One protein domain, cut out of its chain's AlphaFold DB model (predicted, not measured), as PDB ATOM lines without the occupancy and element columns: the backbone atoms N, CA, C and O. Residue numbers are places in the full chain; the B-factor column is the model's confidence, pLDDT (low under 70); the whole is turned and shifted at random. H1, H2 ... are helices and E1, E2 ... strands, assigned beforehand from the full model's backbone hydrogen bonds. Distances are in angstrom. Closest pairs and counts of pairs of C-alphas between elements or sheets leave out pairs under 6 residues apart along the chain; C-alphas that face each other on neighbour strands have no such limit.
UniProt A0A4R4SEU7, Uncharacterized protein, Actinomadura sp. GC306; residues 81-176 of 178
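What this domain is: This is residues 81 to 176 of the 178 residues of an uncharacterized protein of Actinomadura sp. GC306 (UniProt A0A4R4SEU7). A long hairpin of two strands, E4 and E5, makes the length of a rod, and the curled, strongly twisted sheet built on it has two helices, H1 and H2, packed on one face as two layers. The hairpin E2 and E3 adds to E4 near one end of the rod, and short E1 lies beside E5 toward the other. The printed part has 96 residues, with H1 E1 H2 E2 E3 E4 E5 along the chain; the sheet's order is E1 E5 E4 E3 E2, antiparallel throughout, and the class is mixed. It is only just compact, close to loose, with a radius of gyration of the C-alphas of 15.0 A and spans of 54 by 21 by 18 A.

Where its parts are: H1, residues 81 to 94, begins at C-alpha 81 (183.491, 210.942, 226.617) and is 19.5 A long. E1 is residues 98 to 100, H2 residues 105 to 120, 21.7 A, E2 residues 124 to 130 and E3 residues 133 to 138. E4, residues 145 to 155, spans 32.9 A; E5, residues 165 to 175, spans 33.7 A and ends at C-alpha 175 (175.517, 206.623, 226.674).

How they stand to each other: In the hairpin E4 and E5, N 150 and O 170 are 2.9 A apart, within hydrogen-bond range. So are N 147 and O 134 of E4 and E3, 2.8 A, N 127 and O 135 of E2 and E3, 2.9 A, and N 99 and O 167 of E1 and E5, 2.8 A. H1 is on the sheet; its closest C-alphas to E5 are Ala 91 and Thr 171, 5.4 A. H2, on the same face, is slantwise over E4, 35 degrees on the local plane, at a height over the sheet of 7.4 A. H1 and H2 touch at Ala 90 and Ala 115, closest C-alphas 5.0 A, a steep tilt of 44 degrees, opposite ways. In both, every O i to N i+4 pair is within hydrogen-bond range.

The domain as a whole: The C-alphas farthest apart, Asp 140 and Gly 159, are 54.2 A apart. The printed part has no cut and no long link. Residues 96 to 98, 100 and 156 to 163 are under pLDDT 70.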
ATOM      1  N   ALA A  81     183.186 210.472 227.967       86.69
ATOM      2  CA  ALA A  81     183.491 210.942 226.617       86.69
ATOM      3  C   ALA A  81     184.573 210.091 225.930       86.69
ATOM      4  O   ALA A  81     184.460 209.820 224.740       86.69
ATOM      5  N   GLN A  82     185.584 209.641 226.680       88.75
ATOM      6  CA  GLN A  82     186.655 208.779 226.167       88.75
ATOM      7  C   GLN A  82     186.179 207.340 225.954       88.75
ATOM      8  O   GLN A  82     186.481 206.738 224.931       88.75
ATOM      9  N   VAL A  83     185.389 206.788 226.882       89.88
ATOM     10  CA  VAL A  83     184.770 205.465 226.679       89.88
ATOM     11  C   VAL A  83     183.847 205.510 225.459       89.88
ATOM     12  O   VAL A  83     183.911 204.631 224.603       89.88
ATOM     13  N   ARG A  84     183.061 206.584 225.308       90.25
ATOM     14  CA  ARG A  84     182.231 206.801 224.120       90.25
ATOM     15  C   ARG A  84     183.062 206.949 222.853       90.25
ATOM     16  O   ARG A  84     182.665 206.390 221.842       90.25
ATOM     17  N   SER A  85     184.186 207.669 222.875       91.38
ATOM     18  CA  SER A  85     185.030 207.789 221.683       91.38
ATOM     19  C   SER A  85     185.603 206.438 221.265       91.38
ATOM     20  O   SER A  85     185.591 206.139 220.081       91.38
ATOM     21  N   VAL A  86     186.023 205.600 222.220       91.62
ATOM     22  CA  VAL A  86     186.460 204.221 221.938       91.62
ATOM     23  C   VAL A  86     185.312 203.403 221.346       91.62
ATOM     24  O   VAL A  86     185.494 202.766 220.314       91.62
ATOM     25  N   ALA A  87     184.116 203.478 221.940       91.44
ATOM     26  CA  ALA A  87     182.929 202.804 221.421       91.44
ATOM     27  C   ALA A  87     182.570 203.272 220.001       91.44
ATOM     28  O   ALA A  87     182.218 202.457 219.160       91.44
ATOM     29  N   SER A  88     182.670 204.574 219.718       91.25
ATOM     30  CA  SER A  88     182.393 205.151 218.400       91.25
ATOM     31  C   SER A  88     183.453 204.792 217.360       91.25
ATOM     32  O   SER A  88     183.090 204.523 216.220       91.25
ATOM     33  N   SER A  89     184.735 204.748 217.732       90.88
ATOM     34  CA  SER A  89     185.799 204.266 216.844       90.88
ATOM     35  C   SER A  89     185.599 202.793 216.504       90.88
ATOM     36  O   SER A  89     185.596 202.444 215.328       90.88
ATOM     37  N   ALA A  90     185.324 201.955 217.510       89.50
ATOM     38  CA  ALA A  90     185.013 200.545 217.294       89.50
ATOM     39  C   ALA A  90     183.756 200.373 216.425       89.50
ATOM     40  O   ALA A  90     183.768 199.615 215.463       89.50
ATOM     41  N   ALA A  91     182.690 201.131 216.700       89.25
ATOM     42  CA  ALA A  91     181.464 201.123 215.904       89.25
ATOM     43  C   ALA A  91     181.716 201.493 214.435       89.25
ATOM     44  O   ALA A  91     181.190 200.825 213.551       89.25
ATOM     45  N   SER A  92     182.536 202.517 214.178       87.69
ATOM     46  CA  SER A  92     182.887 202.958 212.824       87.69
ATOM     47  C   SER A  92     183.774 201.964 212.078       87.69
ATOM     48  O   SER A  92     183.732 201.929 210.853       87.69
ATOM     49  N   GLU A  93     184.605 201.204 212.786       86.56
ATOM     50  CA  GLU A  93     185.441 200.158 212.192       86.56
ATOM     51  C   GLU A  93     184.631 198.901 211.861       86.56
ATOM     52  O   GLU A  93     184.918 198.215 210.880       86.56
ATOM     53  N   LEU A  94     183.597 198.629 212.655       83.88
ATOM     54  CA  LEU A  94     182.640 197.545 212.441       83.88
ATOM     55  C   LEU A  94     181.584 197.877 211.382       83.88
ATOM     56  O   LEU A  94     181.036 196.962 210.773       83.88
ATOM     57  N   ASP A  95     181.291 199.162 211.164       81.94
ATOM     58  CA  ASP A  95     180.345 199.648 210.153       81.94
ATOM     59  C   ASP A  95     180.956 199.537 208.745       81.94
ATOM     60  O   ASP A  95     181.296 200.516 208.082       81.94
ATOM     61  N   GLN A  96     181.154 198.297 208.293       67.44
ATOM     62  CA  GLN A  96     181.749 197.971 206.998       67.44
ATOM     63  C   GLN A  96     180.687 197.705 205.931       67.44
ATOM     64  O   GLN A  96     180.818 196.758 205.167       67.44
ATOM     65  N   GLY A  97     179.643 198.533 205.841       64.00
ATOM     66  CA  GLY A  97     178.648 198.470 204.760       64.00
ATOM     67  C   GLY A  97     178.163 197.050 204.410       64.00
ATOM     68  O   GLY A  97     178.045 196.178 205.269       64.00
ATOM     69  N   THR A  98     177.847 196.814 203.135       63.94
ATOM     70  CA  THR A  98     177.473 195.480 202.647       63.94
ATOM     71  C   THR A  98     178.722 194.674 202.300       63.94
ATOM     72  O   THR A  98     179.449 195.023 201.369       63.94
ATOM     73  N   GLN A  99     178.937 193.572 203.014       71.31
ATOM     74  CA  GLN A  99     180.012 192.618 202.765       71.31
ATOM     75  C   GLN A  99     179.495 191.339 202.111       71.31
ATOM     76  O   GLN A  99     178.395 190.852 202.380       71.31
ATOM     77  N   SER A 100     180.335 190.769 201.258       66.38
ATOM     78  CA  SER A 100     180.103 189.506 200.568       66.38
ATOM     79  C   SER A 100     180.124 188.324 201.542       66.38
ATOM     80  O   SER A 100     181.035 188.187 202.361       66.38
ATOM     81  N   GLY A 101     179.157 187.415 201.420       73.88
ATOM     82  CA  GLY A 101     179.067 186.194 202.223       73.88
ATOM     83  C   GLY A 101     178.079 186.271 203.389       73.88
ATOM     84  O   GLY A 101     177.388 187.265 203.585       73.88
ATOM     85  N   ILE A 102     178.007 185.177 204.156       71.06
ATOM     86  CA  ILE A 102     177.125 185.047 205.324       71.06
ATOM     87  C   ILE A 102     177.783 185.728 206.527       71.06
ATOM     88  O   ILE A 102     178.862 185.318 206.968       71.06
ATOM     89  N   GLY A 103     177.102 186.729 207.076       71.12
ATOM     90  CA  GLY A 103     177.479 187.398 208.311       71.12
ATOM     91  C   GLY A 103     177.260 186.480 209.507       71.12
ATOM     92  O   GLY A 103     176.220 185.835 209.645       71.12
ATOM     93  N   SER A 104     178.247 186.416 210.398       76.69
ATOM     94  CA  SER A 104     178.157 185.639 211.634       76.69
ATOM     95  C   SER A 104     178.176 186.574 212.830       76.69
ATOM     96  O   SER A 104     179.144 187.306 213.021       76.69
ATOM     97  N   SER A 105     177.154 186.485 213.683       75.81
ATOM     98  CA  SER A 105     177.125 187.197 214.967       75.81
ATOM     99  C   SER A 105     178.321 186.845 215.858       75.81
ATOM    100  O   SER A 105     178.801 187.694 216.601       75.81
ATOM    101  N   TYR A 106     178.856 185.623 215.745       74.81
ATOM    102  CA  TYR A 106     180.070 185.215 216.451       74.81
ATOM    103  C   TYR A 106     181.319 185.932 215.932       74.81
ATOM    104  O   TYR A 106     182.140 186.360 216.739       74.81
ATOM    105  N   ARG A 107     181.470 186.101 214.611       78.56
ATOM    106  CA  ARG A 107     182.594 186.880 214.057       78.56
ATOM    107  C   ARG A 107     182.478 188.349 214.432       78.56
ATOM    108  O   ARG A 107     183.406 188.860 215.036       78.56
ATOM    109  N   ALA A 108     181.294 188.933 214.244       80.88
ATOM    110  CA  ALA A 108     181.018 190.303 214.664       80.88
ATOM    111  C   ALA A 108     181.322 190.513 216.156       80.88
ATOM    112  O   ALA A 108     181.854 191.547 216.536       80.88
ATOM    113  N   SER A 109     181.052 189.516 217.011       83.81
ATOM    114  CA  SER A 109     181.437 189.594 218.423       83.81
ATOM    115  C   SER A 109     182.949 189.633 218.633       83.81
ATOM    116  O   SER A 109     183.410 190.432 219.438       83.81
ATOM    117  N   SER A 110     183.724 188.823 217.902       85.94
ATOM    118  CA  SER A 110     185.192 188.846 217.972       85.94
ATOM    119  C   SER A 110     185.735 190.192 217.508       85.94
ATOM    120  O   SER A 110     186.529 190.796 218.221       85.94
ATOM    121  N   ASP A 111     185.232 190.690 216.379       87.50
ATOM    122  CA  ASP A 111     185.655 191.961 215.790       87.50
ATOM    123  C   ASP A 111     185.376 193.133 216.749       87.50
ATOM    124  O   ASP A 111     186.177 194.056 216.867       87.50
ATOM    125  N   VAL A 112     184.275 193.070 217.513       88.75
ATOM    126  CA  VAL A 112     183.976 194.043 218.576       88.75
ATOM    127  C   VAL A 112     185.028 194.007 219.685       88.75
ATOM    128  O   VAL A 112     185.495 195.064 220.112       88.75
ATOM    129  N   TYR A 113     185.398 192.821 220.182       89.06
ATOM    130  CA  TYR A 113     186.426 192.714 221.222       89.06
ATOM    131  C   TYR A 113     187.781 193.211 220.717       89.06
ATOM    132  O   TYR A 113     188.461 193.929 221.451       89.06
ATOM    133  N   ASP A 114     188.147 192.870 219.483       90.31
ATOM    134  CA  ASP A 114     189.410 193.279 218.873       90.31
ATOM    135  C   ASP A 114     189.465 194.803 218.693       90.31
ATOM    136  O   ASP A 114     190.383 195.440 219.215       90.31
ATOM    137  N   ALA A 115     188.431 195.413 218.100       90.94
ATOM    138  CA  ALA A 115     188.363 196.861 217.895       90.94
ATOM    139  C   ALA A 115     188.370 197.642 219.222       90.94
ATOM    140  O   ALA A 115     189.075 198.640 219.382       90.94
ATOM    141  N   VAL A 116     187.621 197.184 220.232       90.94
ATOM    142  CA  VAL A 116     187.616 197.846 221.546       90.94
ATOM    143  C   VAL A 116     188.964 197.710 222.246       90.94
ATOM    144  O   VAL A 116     189.393 198.646 222.923       90.94
ATOM    145  N   ASN A 117     189.652 196.580 222.093       90.44
ATOM    146  CA  ASN A 117     190.958 196.385 222.708       90.44
ATOM    147  C   ASN A 117     192.054 197.200 221.997       90.44
ATOM    148  O   ASN A 117     192.940 197.735 222.668       90.44
ATOM    149  N   GLU A 118     191.954 197.358 220.675       89.00
ATOM    150  CA  GLU A 118     192.836 198.206 219.867       89.00
ATOM    151  C   GLU A 118     192.691 199.691 220.232       89.00
ATOM    152  O   GLU A 118     193.673 200.338 220.606       89.00
ATOM    153  N   HIS A 119     191.466 200.226 220.226       88.69
ATOM    154  CA  HIS A 119     191.219 201.650 220.513       88.69
ATOM    155  C   HIS A 119     191.222 201.979 222.011       88.69
ATOM    156  O   HIS A 119     191.504 203.111 222.414       88.69
ATOM    157  N   GLY A 120     190.896 201.008 222.864       82.69
ATOM    158  CA  GLY A 120     190.765 201.185 224.311       82.69
ATOM    159  C   GLY A 120     192.086 201.165 225.075       82.69
ATOM    160  O   GLY A 120     192.111 201.583 226.237       82.69
ATOM    161  N   GLY A 121     193.177 200.677 224.470       82.19
ATOM    162  CA  GLY A 121     194.509 200.638 225.088       82.19
ATOM    163  C   GLY A 121     194.557 199.897 226.434       82.19
ATOM    164  O   GLY A 121     195.376 200.224 227.290       82.19
ATOM    165  N   GLY A 122     193.633 198.954 226.663       82.00
ATOM    166  CA  GLY A 122     193.473 198.228 227.929       82.00
ATOM    167  C   GLY A 122     192.809 199.009 229.077       82.00
ATOM    168  O   GLY A 122     192.689 198.476 230.183       82.00
ATOM    169  N   ASN A 123     192.359 200.248 228.846       85.00
ATOM    170  CA  ASN A 123     191.661 201.076 229.841       85.00
ATOM    171  C   ASN A 123     190.130 200.970 229.759       85.00
ATOM    172  O   ASN A 123     189.424 201.490 230.628       85.00
ATOM    173  N   VAL A 124     189.619 200.287 228.734       89.44
ATOM    174  CA  VAL A 124     188.195 200.021 228.531       89.44
ATOM    175  C   VAL A 124     187.931 198.537 228.744       89.44
ATOM    176  O   VAL A 124     188.605 197.682 228.172       89.44
ATOM    177  N   LYS A 125     186.959 198.230 229.598       89.75
ATOM    178  CA  LYS A 125     186.421 196.885 229.778       89.75
ATOM    179  C   LYS A 125     185.186 196.746 228.913       89.75
ATOM    180  O   LYS A 125     184.375 197.661 228.860       89.75
ATOM    181  N   ILE A 126     185.038 195.590 228.288       91.69
ATOM    182  CA  ILE A 126     183.867 195.244 227.496       91.69
ATOM    183  C   ILE A 126     183.216 193.987 228.061       91.69
ATOM    184  O   ILE A 126     183.894 193.028 228.440       91.69
ATOM    185  N   ARG A 127     181.887 193.997 228.116       91.38
ATOM    186  CA  ARG A 127     181.062 192.871 228.535       91.38
ATOM    187  C   ARG A 127     179.896 192.709 227.568       91.38
ATOM    188  O   ARG A 127     179.164 193.657 227.327       91.38
ATOM    189  N   SER A 128     179.676 191.497 227.066       89.88
ATOM    190  CA  SER A 128     178.453 191.195 226.314       89.88
ATOM    191  C   SER A 128     177.259 191.041 227.262       89.88
ATOM    192  O   SER A 128     177.341 190.304 228.250       89.88
ATOM    193  N   VAL A 129     176.167 191.742 226.957       88.12
ATOM    194  CA  VAL A 129     174.893 191.686 227.699       88.12
ATOM    195  C   VAL A 129     173.937 190.673 227.061       88.12
ATOM    196  O   VAL A 129     173.164 190.016 227.758       88.12
ATOM    197  N   GLY A 130     174.084 190.441 225.755       84.81
ATOM    198  CA  GLY A 130     173.295 189.493 224.974       84.81
ATOM    199  C   GLY A 130     172.636 190.179 223.782       84.81
ATOM    200  O   GLY A 130     172.619 191.397 223.695       84.81
ATOM    201  N   GLY A 131     172.146 189.403 222.813       81.88
ATOM    202  CA  GLY A 131     171.394 189.961 221.679       81.88
ATOM    203  C   GLY A 131     172.171 190.914 220.756       81.88
ATOM    204  O   GLY A 131     171.540 191.643 220.003       81.88
ATOM    205  N   GLY A 132     173.509 190.912 220.796       85.44
ATOM    206  CA  GLY A 132     174.342 191.864 220.047       85.44
ATOM    207  C   GLY A 132     174.669 193.152 220.811       85.44
ATOM    208  O   GLY A 132     175.296 194.044 220.249       85.44
ATOM    209  N   GLU A 133     174.285 193.251 222.085       91.19
ATOM    210  CA  GLU A 133     174.595 194.388 222.950       91.19
ATOM    211  C   GLU A 133     175.856 194.143 223.786       91.19
ATOM    212  O   GLU A 133     176.067 193.066 224.370       91.19
ATOM    213  N   TYR A 134     176.697 195.172 223.847       91.56
ATOM    214  CA  TYR A 134     177.966 195.201 224.553       91.56
ATOM    215  C   TYR A 134     178.031 196.443 225.432       91.56
ATOM    216  O   TYR A 134     177.905 197.568 224.959       91.56
ATOM    217  N   GLU A 135     178.281 196.241 226.716       93.56
ATOM    218  CA  GLU A 135     178.536 197.319 227.657       93.56
ATOM    219  C   GLU A 135     180.042 197.567 227.744       93.56
ATOM    220  O   GLU A 135     180.823 196.658 228.044       93.56
ATOM    221  N   LEU A 136     180.447 198.805 227.469       93.12
ATOM    222  CA  LEU A 136     181.810 199.287 227.617       93.12
ATOM    223  C   LEU A 136     181.884 200.187 228.849       93.12
ATOM    224  O   LEU A 136     181.109 201.130 228.988       93.12
ATOM    225  N   THR A 137     182.849 199.935 229.723       91.38
ATOM    226  CA  THR A 137     183.115 200.755 230.912       91.38
ATOM    227  C   THR A 137     184.587 201.124 230.971       91.38
ATOM    228  O   THR A 137     185.431 200.486 230.341       91.38
ATOM    229  N   ASN A 138     184.943 202.105 231.795       89.12
ATOM    230  CA  ASN A 138     186.348 202.292 232.145       89.12
ATOM    231  C   ASN A 138     186.873 201.098 232.979       89.12
ATOM    232  O   ASN A 138     186.132 200.182 233.362       89.12
ATOM    233  N   ARG A 139     188.175 201.107 233.285       83.38
ATOM    234  CA  ARG A 139     188.838 200.075 234.095       83.38
ATOM    235  C   ARG A 139     188.202 199.877 235.475       83.38
ATOM    236  O   ARG A 139     188.206 198.749 235.979       83.38
ATOM    237  N   ASP A 140     187.634 200.928 236.047       82.12
ATOM    238  CA  ASP A 140     186.999 200.919 237.366       82.12
ATOM    239  C   ASP A 140     185.542 200.425 237.325       82.12
ATOM    240  O   ASP A 140     184.953 200.164 238.371       82.12
ATOM    241  N   GLY A 141     184.983 200.189 236.131       81.75
ATOM    242  CA  GLY A 141     183.585 199.781 235.953       81.75
ATOM    243  C   GLY A 141     182.603 200.955 235.962       81.75
ATOM    244  O   GLY A 141     181.398 200.752 236.062       81.75
ATOM    245  N   GLU A 142     183.109 202.180 235.868       84.50
ATOM    246  CA  GLU A 142     182.323 203.406 235.799       84.50
ATOM    247  C   GLU A 142     182.162 203.865 234.341       84.50
ATOM    248  O   GLU A 142     182.845 203.389 233.429       84.50
ATOM    249  N   ASN A 143     181.275 204.842 234.127       89.38
ATOM    250  CA  ASN A 143     180.996 205.443 232.819       89.38
ATOM    251  C   ASN A 143     180.525 204.433 231.752       89.38
ATOM    252  O   ASN A 143     181.188 204.307 230.719       89.38
ATOM    253  N   PRO A 144     179.396 203.734 231.975       91.81
ATOM    254  CA  PRO A 144     178.902 202.748 231.026       91.81
ATOM    255  C   PRO A 144     178.461 203.399 229.710       91.81
ATOM    256  O   PRO A 144     177.831 204.465 229.686       91.81
ATOM    257  N   VAL A 145     178.809 202.737 228.614       93.44
ATOM    258  CA  VAL A 145     178.399 203.053 227.249       93.44
ATOM    259  C   VAL A 145     177.913 201.764 226.601       93.44
ATOM    260  O   VAL A 145     178.626 200.763 226.597       93.44
ATOM    261  N   CYS A 146     176.718 201.804 226.026       93.25
ATOM    262  CA  CYS A 146     176.117 200.679 225.336       93.25
ATOM    263  C   CYS A 146     176.443 200.732 223.839       93.25
ATOM    264  O   CYS A 146     176.133 201.715 223.161       93.25
ATOM    265  N   LEU A 147     177.076 199.678 223.330       92.94
ATOM    266  CA  LEU A 147     177.336 199.430 221.917       92.94
ATOM    267  C   LEU A 147     176.428 198.289 221.451       92.94
ATOM    268  O   LEU A 147     176.579 197.152 221.890       92.94
ATOM    269  N   THR A 148     175.513 198.577 220.535       91.81
ATOM    270  CA  THR A 148     174.645 197.570 219.912       91.81
ATOM    271  C   THR A 148     175.154 197.268 218.513       91.81
ATOM    272  O   THR A 148     175.360 198.193 217.728       91.81
ATOM    273  N   VAL A 149     175.327 195.987 218.192       89.81
ATOM    274  CA  VAL A 149     175.757 195.496 216.879       89.81
ATOM    275  C   VAL A 149     174.692 194.569 216.314       89.81
ATOM    276  O   VAL A 149     174.376 193.536 216.907       89.81
ATOM    277  N   THR A 150     174.166 194.927 215.147       87.19
ATOM    278  CA  THR A 150     173.158 194.148 214.422       87.19
ATOM    279  C   THR A 150     173.773 193.622 213.134       87.19
ATOM    280  O   THR A 150     174.436 194.365 212.416       87.19
ATOM    281  N   VAL A 151     173.577 192.332 212.857       85.81
ATOM    282  CA  VAL A 151     174.062 191.676 211.637       85.81
ATOM    283  C   VAL A 151     172.856 191.231 210.822       85.81
ATOM    284  O   VAL A 151     172.199 190.245 211.167       85.81
ATOM    285  N   ASP A 152     172.592 191.939 209.734       84.38
ATOM    286  CA  ASP A 152     171.513 191.638 208.802       84.38
ATOM    287  C   ASP A 152     172.068 190.825 207.631       84.38
ATOM    288  O   ASP A 152     173.068 191.200 207.023       84.38
ATOM    289  N   ASN A 153     171.444 189.686 207.329       82.62
ATOM    290  CA  ASN A 153     171.846 188.811 206.229       82.62
ATOM    291  C   ASN A 153     170.824 188.898 205.094       82.62
ATOM    292  O   ASN A 153     169.643 188.630 205.311       82.62
ATOM    293  N   ASP A 154     171.305 189.174 203.887       78.62
ATOM    294  CA  ASP A 154     170.513 189.239 202.666       78.62
ATOM    295  C   ASP A 154     170.860 188.084 201.719       78.62
ATOM    296  O   ASP A 154     172.021 187.717 201.511       78.62
ATOM    297  N   LEU A 155     169.817 187.511 201.120       77.31
ATOM    298  CA  LEU A 155     169.905 186.413 200.162       77.31
ATOM    299  C   LEU A 155     169.372 186.884 198.808       77.31
ATOM    300  O   LEU A 155     168.176 187.140 198.658       77.31
ATOM    301  N   ASN A 156     170.244 186.949 197.802       69.62
ATOM    302  CA  ASN A 156     169.850 187.312 196.445       69.62
ATOM    303  C   ASN A 156     169.733 186.058 195.566       69.62
ATOM    304  O   ASN A 156     170.726 185.515 195.090       69.62
ATOM    305  N   ILE A 157     168.496 185.599 195.344       67.62
ATOM    306  CA  ILE A 157     168.176 184.427 194.499       67.62
ATOM    307  C   ILE A 157     167.841 184.854 193.046       67.62
ATOM    308  O   ILE A 157     167.455 184.035 192.212       67.62
ATOM    309  N   GLY A 158     167.969 186.141 192.705       58.88
ATOM    310  CA  GLY A 158     167.758 186.632 191.342       58.88
ATOM    311  C   GLY A 158     168.966 186.312 190.466       58.88
ATOM    312  O   GLY A 158     170.057 186.777 190.762       58.88
ATOM    313  N   GLY A 159     168.784 185.535 189.391       52.25
ATOM    314  CA  GLY A 159     169.844 184.950 188.547       52.25
ATOM    315  C   GLY A 159     170.726 185.909 187.725       52.25
ATOM    316  O   GLY A 159     171.021 185.623 186.567       52.25
ATOM    317  N   GLY A 160     171.139 187.041 188.293       58.94
ATOM    318  CA  GLY A 160     172.240 187.867 187.805       58.94
ATOM    319  C   GLY A 160     173.592 187.388 188.347       58.94
ATOM    320  O   GLY A 160     173.659 186.613 189.294       58.94
ATOM    321  N   ILE A 161     174.685 187.883 187.761       57.94
ATOM    322  CA  ILE A 161     176.089 187.555 188.098       57.94
ATOM    323  C   ILE A 161     176.530 188.197 189.442       57.94
ATOM    324  O   ILE A 161     177.683 188.582 189.608       57.94
ATOM    325  N   GLY A 162     175.595 188.403 190.376       62.31
ATOM    326  CA  GLY A 162     175.843 188.988 191.694       62.31
ATOM    327  C   GLY A 162     176.167 187.925 192.742       62.31
ATOM    328  O   GLY A 162     175.862 186.746 192.563       62.31
ATOM    329  N   GLU A 163     176.789 188.338 193.844       66.19
ATOM    330  CA  GLU A 163     177.080 187.437 194.959       66.19
ATOM    331  C   GLU A 163     175.771 186.971 195.624       66.19
ATOM    332  O   GLU A 163     174.917 187.802 195.940       66.19
ATOM    333  N   PRO A 164     175.578 185.655 195.826       73.31
ATOM    334  CA  PRO A 164     174.292 185.117 196.275       73.31
ATOM    335  C   PRO A 164     173.975 185.424 197.744       73.31
ATOM    336  O   PRO A 164     172.814 185.373 198.143       73.31
ATOM    337  N   TRP A 165     174.992 185.750 198.540       78.44
ATOM    338  CA  TRP A 165     174.874 186.039 199.966       78.44
ATOM    339  C   TRP A 165     175.619 187.331 200.254       78.44
ATOM    340  O   TRP A 165     176.780 187.468 199.860       78.44
ATOM    341  N   SER A 166     174.976 188.230 200.978       80.38
ATOM    342  CA  SER A 166     175.604 189.421 201.527       80.38
ATOM    343  C   SER A 166     175.116 189.647 202.946       80.38
ATOM    344  O   SER A 166     174.045 189.182 203.327       80.38
ATOM    345  N   HIS A 167     175.879 190.387 203.730       82.00
ATOM    346  CA  HIS A 167     175.432 190.855 205.030       82.00
ATOM    347  C   HIS A 167     175.790 192.321 205.210       82.00
ATOM    348  O   HIS A 167     176.705 192.829 204.566       82.00
ATOM    349  N   SER A 168     175.056 192.995 206.083       81.50
ATOM    350  CA  SER A 168     175.408 194.321 206.566       81.50
ATOM    351  C   SER A 168     175.510 194.287 208.079       81.50
ATOM    352  O   SER A 168     174.748 193.593 208.757       81.50
ATOM    353  N   VAL A 169     176.505 194.992 208.600       83.31
ATOM    354  CA  VAL A 169     176.692 195.170 210.035       83.31
ATOM    355  C   VAL A 169     176.352 196.614 210.338       83.31
ATOM    356  O   VAL A 169     176.981 197.511 209.793       83.31
ATOM    357  N   SER A 170     175.351 196.833 211.184       83.75
ATOM    358  CA  SER A 170     175.016 198.164 211.682       83.75
ATOM    359  C   SER A 170     175.349 198.261 213.162       83.75
ATOM    360  O   SER A 170     175.129 197.328 213.943       83.75
ATOM    361  N   THR A 171     175.906 199.400 213.560       88.38
ATOM    362  CA  THR A 171     176.315 199.654 214.938       88.38
ATOM    363  C   THR A 171     175.635 200.908 215.478       88.38
ATOM    364  O   THR A 171     175.387 201.875 214.758       88.38
ATOM    365  N   SER A 172     175.297 200.908 216.766       88.56
ATOM    366  CA  SER A 172     174.793 202.101 217.448       88.56
ATOM    367  C   SER A 172     175.428 202.245 218.824       88.56
ATOM    368  O   SER A 172     175.680 201.255 219.507       88.56
ATOM    369  N   VAL A 173     175.720 203.487 219.215       91.12
ATOM    370  CA  VAL A 173     176.404 203.808 220.473       91.12
ATOM    371  C   VAL A 173     175.535 204.741 221.301       91.12
ATOM    372  O   VAL A 173     175.310 205.893 220.920       91.12
ATOM    373  N   ASN A 174     175.099 204.264 222.462       90.94
ATOM    374  CA  ASN A 174     174.293 205.011 223.419       90.94
ATOM    375  C   ASN A 174     175.055 205.195 224.734       90.94
ATOM    376  O   ASN A 174     175.768 204.310 225.195       90.94
ATOM    377  N   VAL A 175     174.922 206.370 225.352       88.19
ATOM    378  CA  VAL A 175     175.517 206.623 226.674       88.19
ATOM    379  C   VAL A 175     174.605 206.026 227.742       88.19
ATOM    380  O   VAL A 175     173.407 206.301 227.730       88.19
ATOM    381  N   GLY A 176     175.174 205.268 228.677       85.44
ATOM    382  CA  GLY A 176     174.430 204.525 229.691       85.44
ATOM    383  C   GLY A 176     174.694 203.024 229.612       85.44
ATOM    384  O   GLY A 176     175.385 202.549 228.712       85.44
TER     385      GLY A 176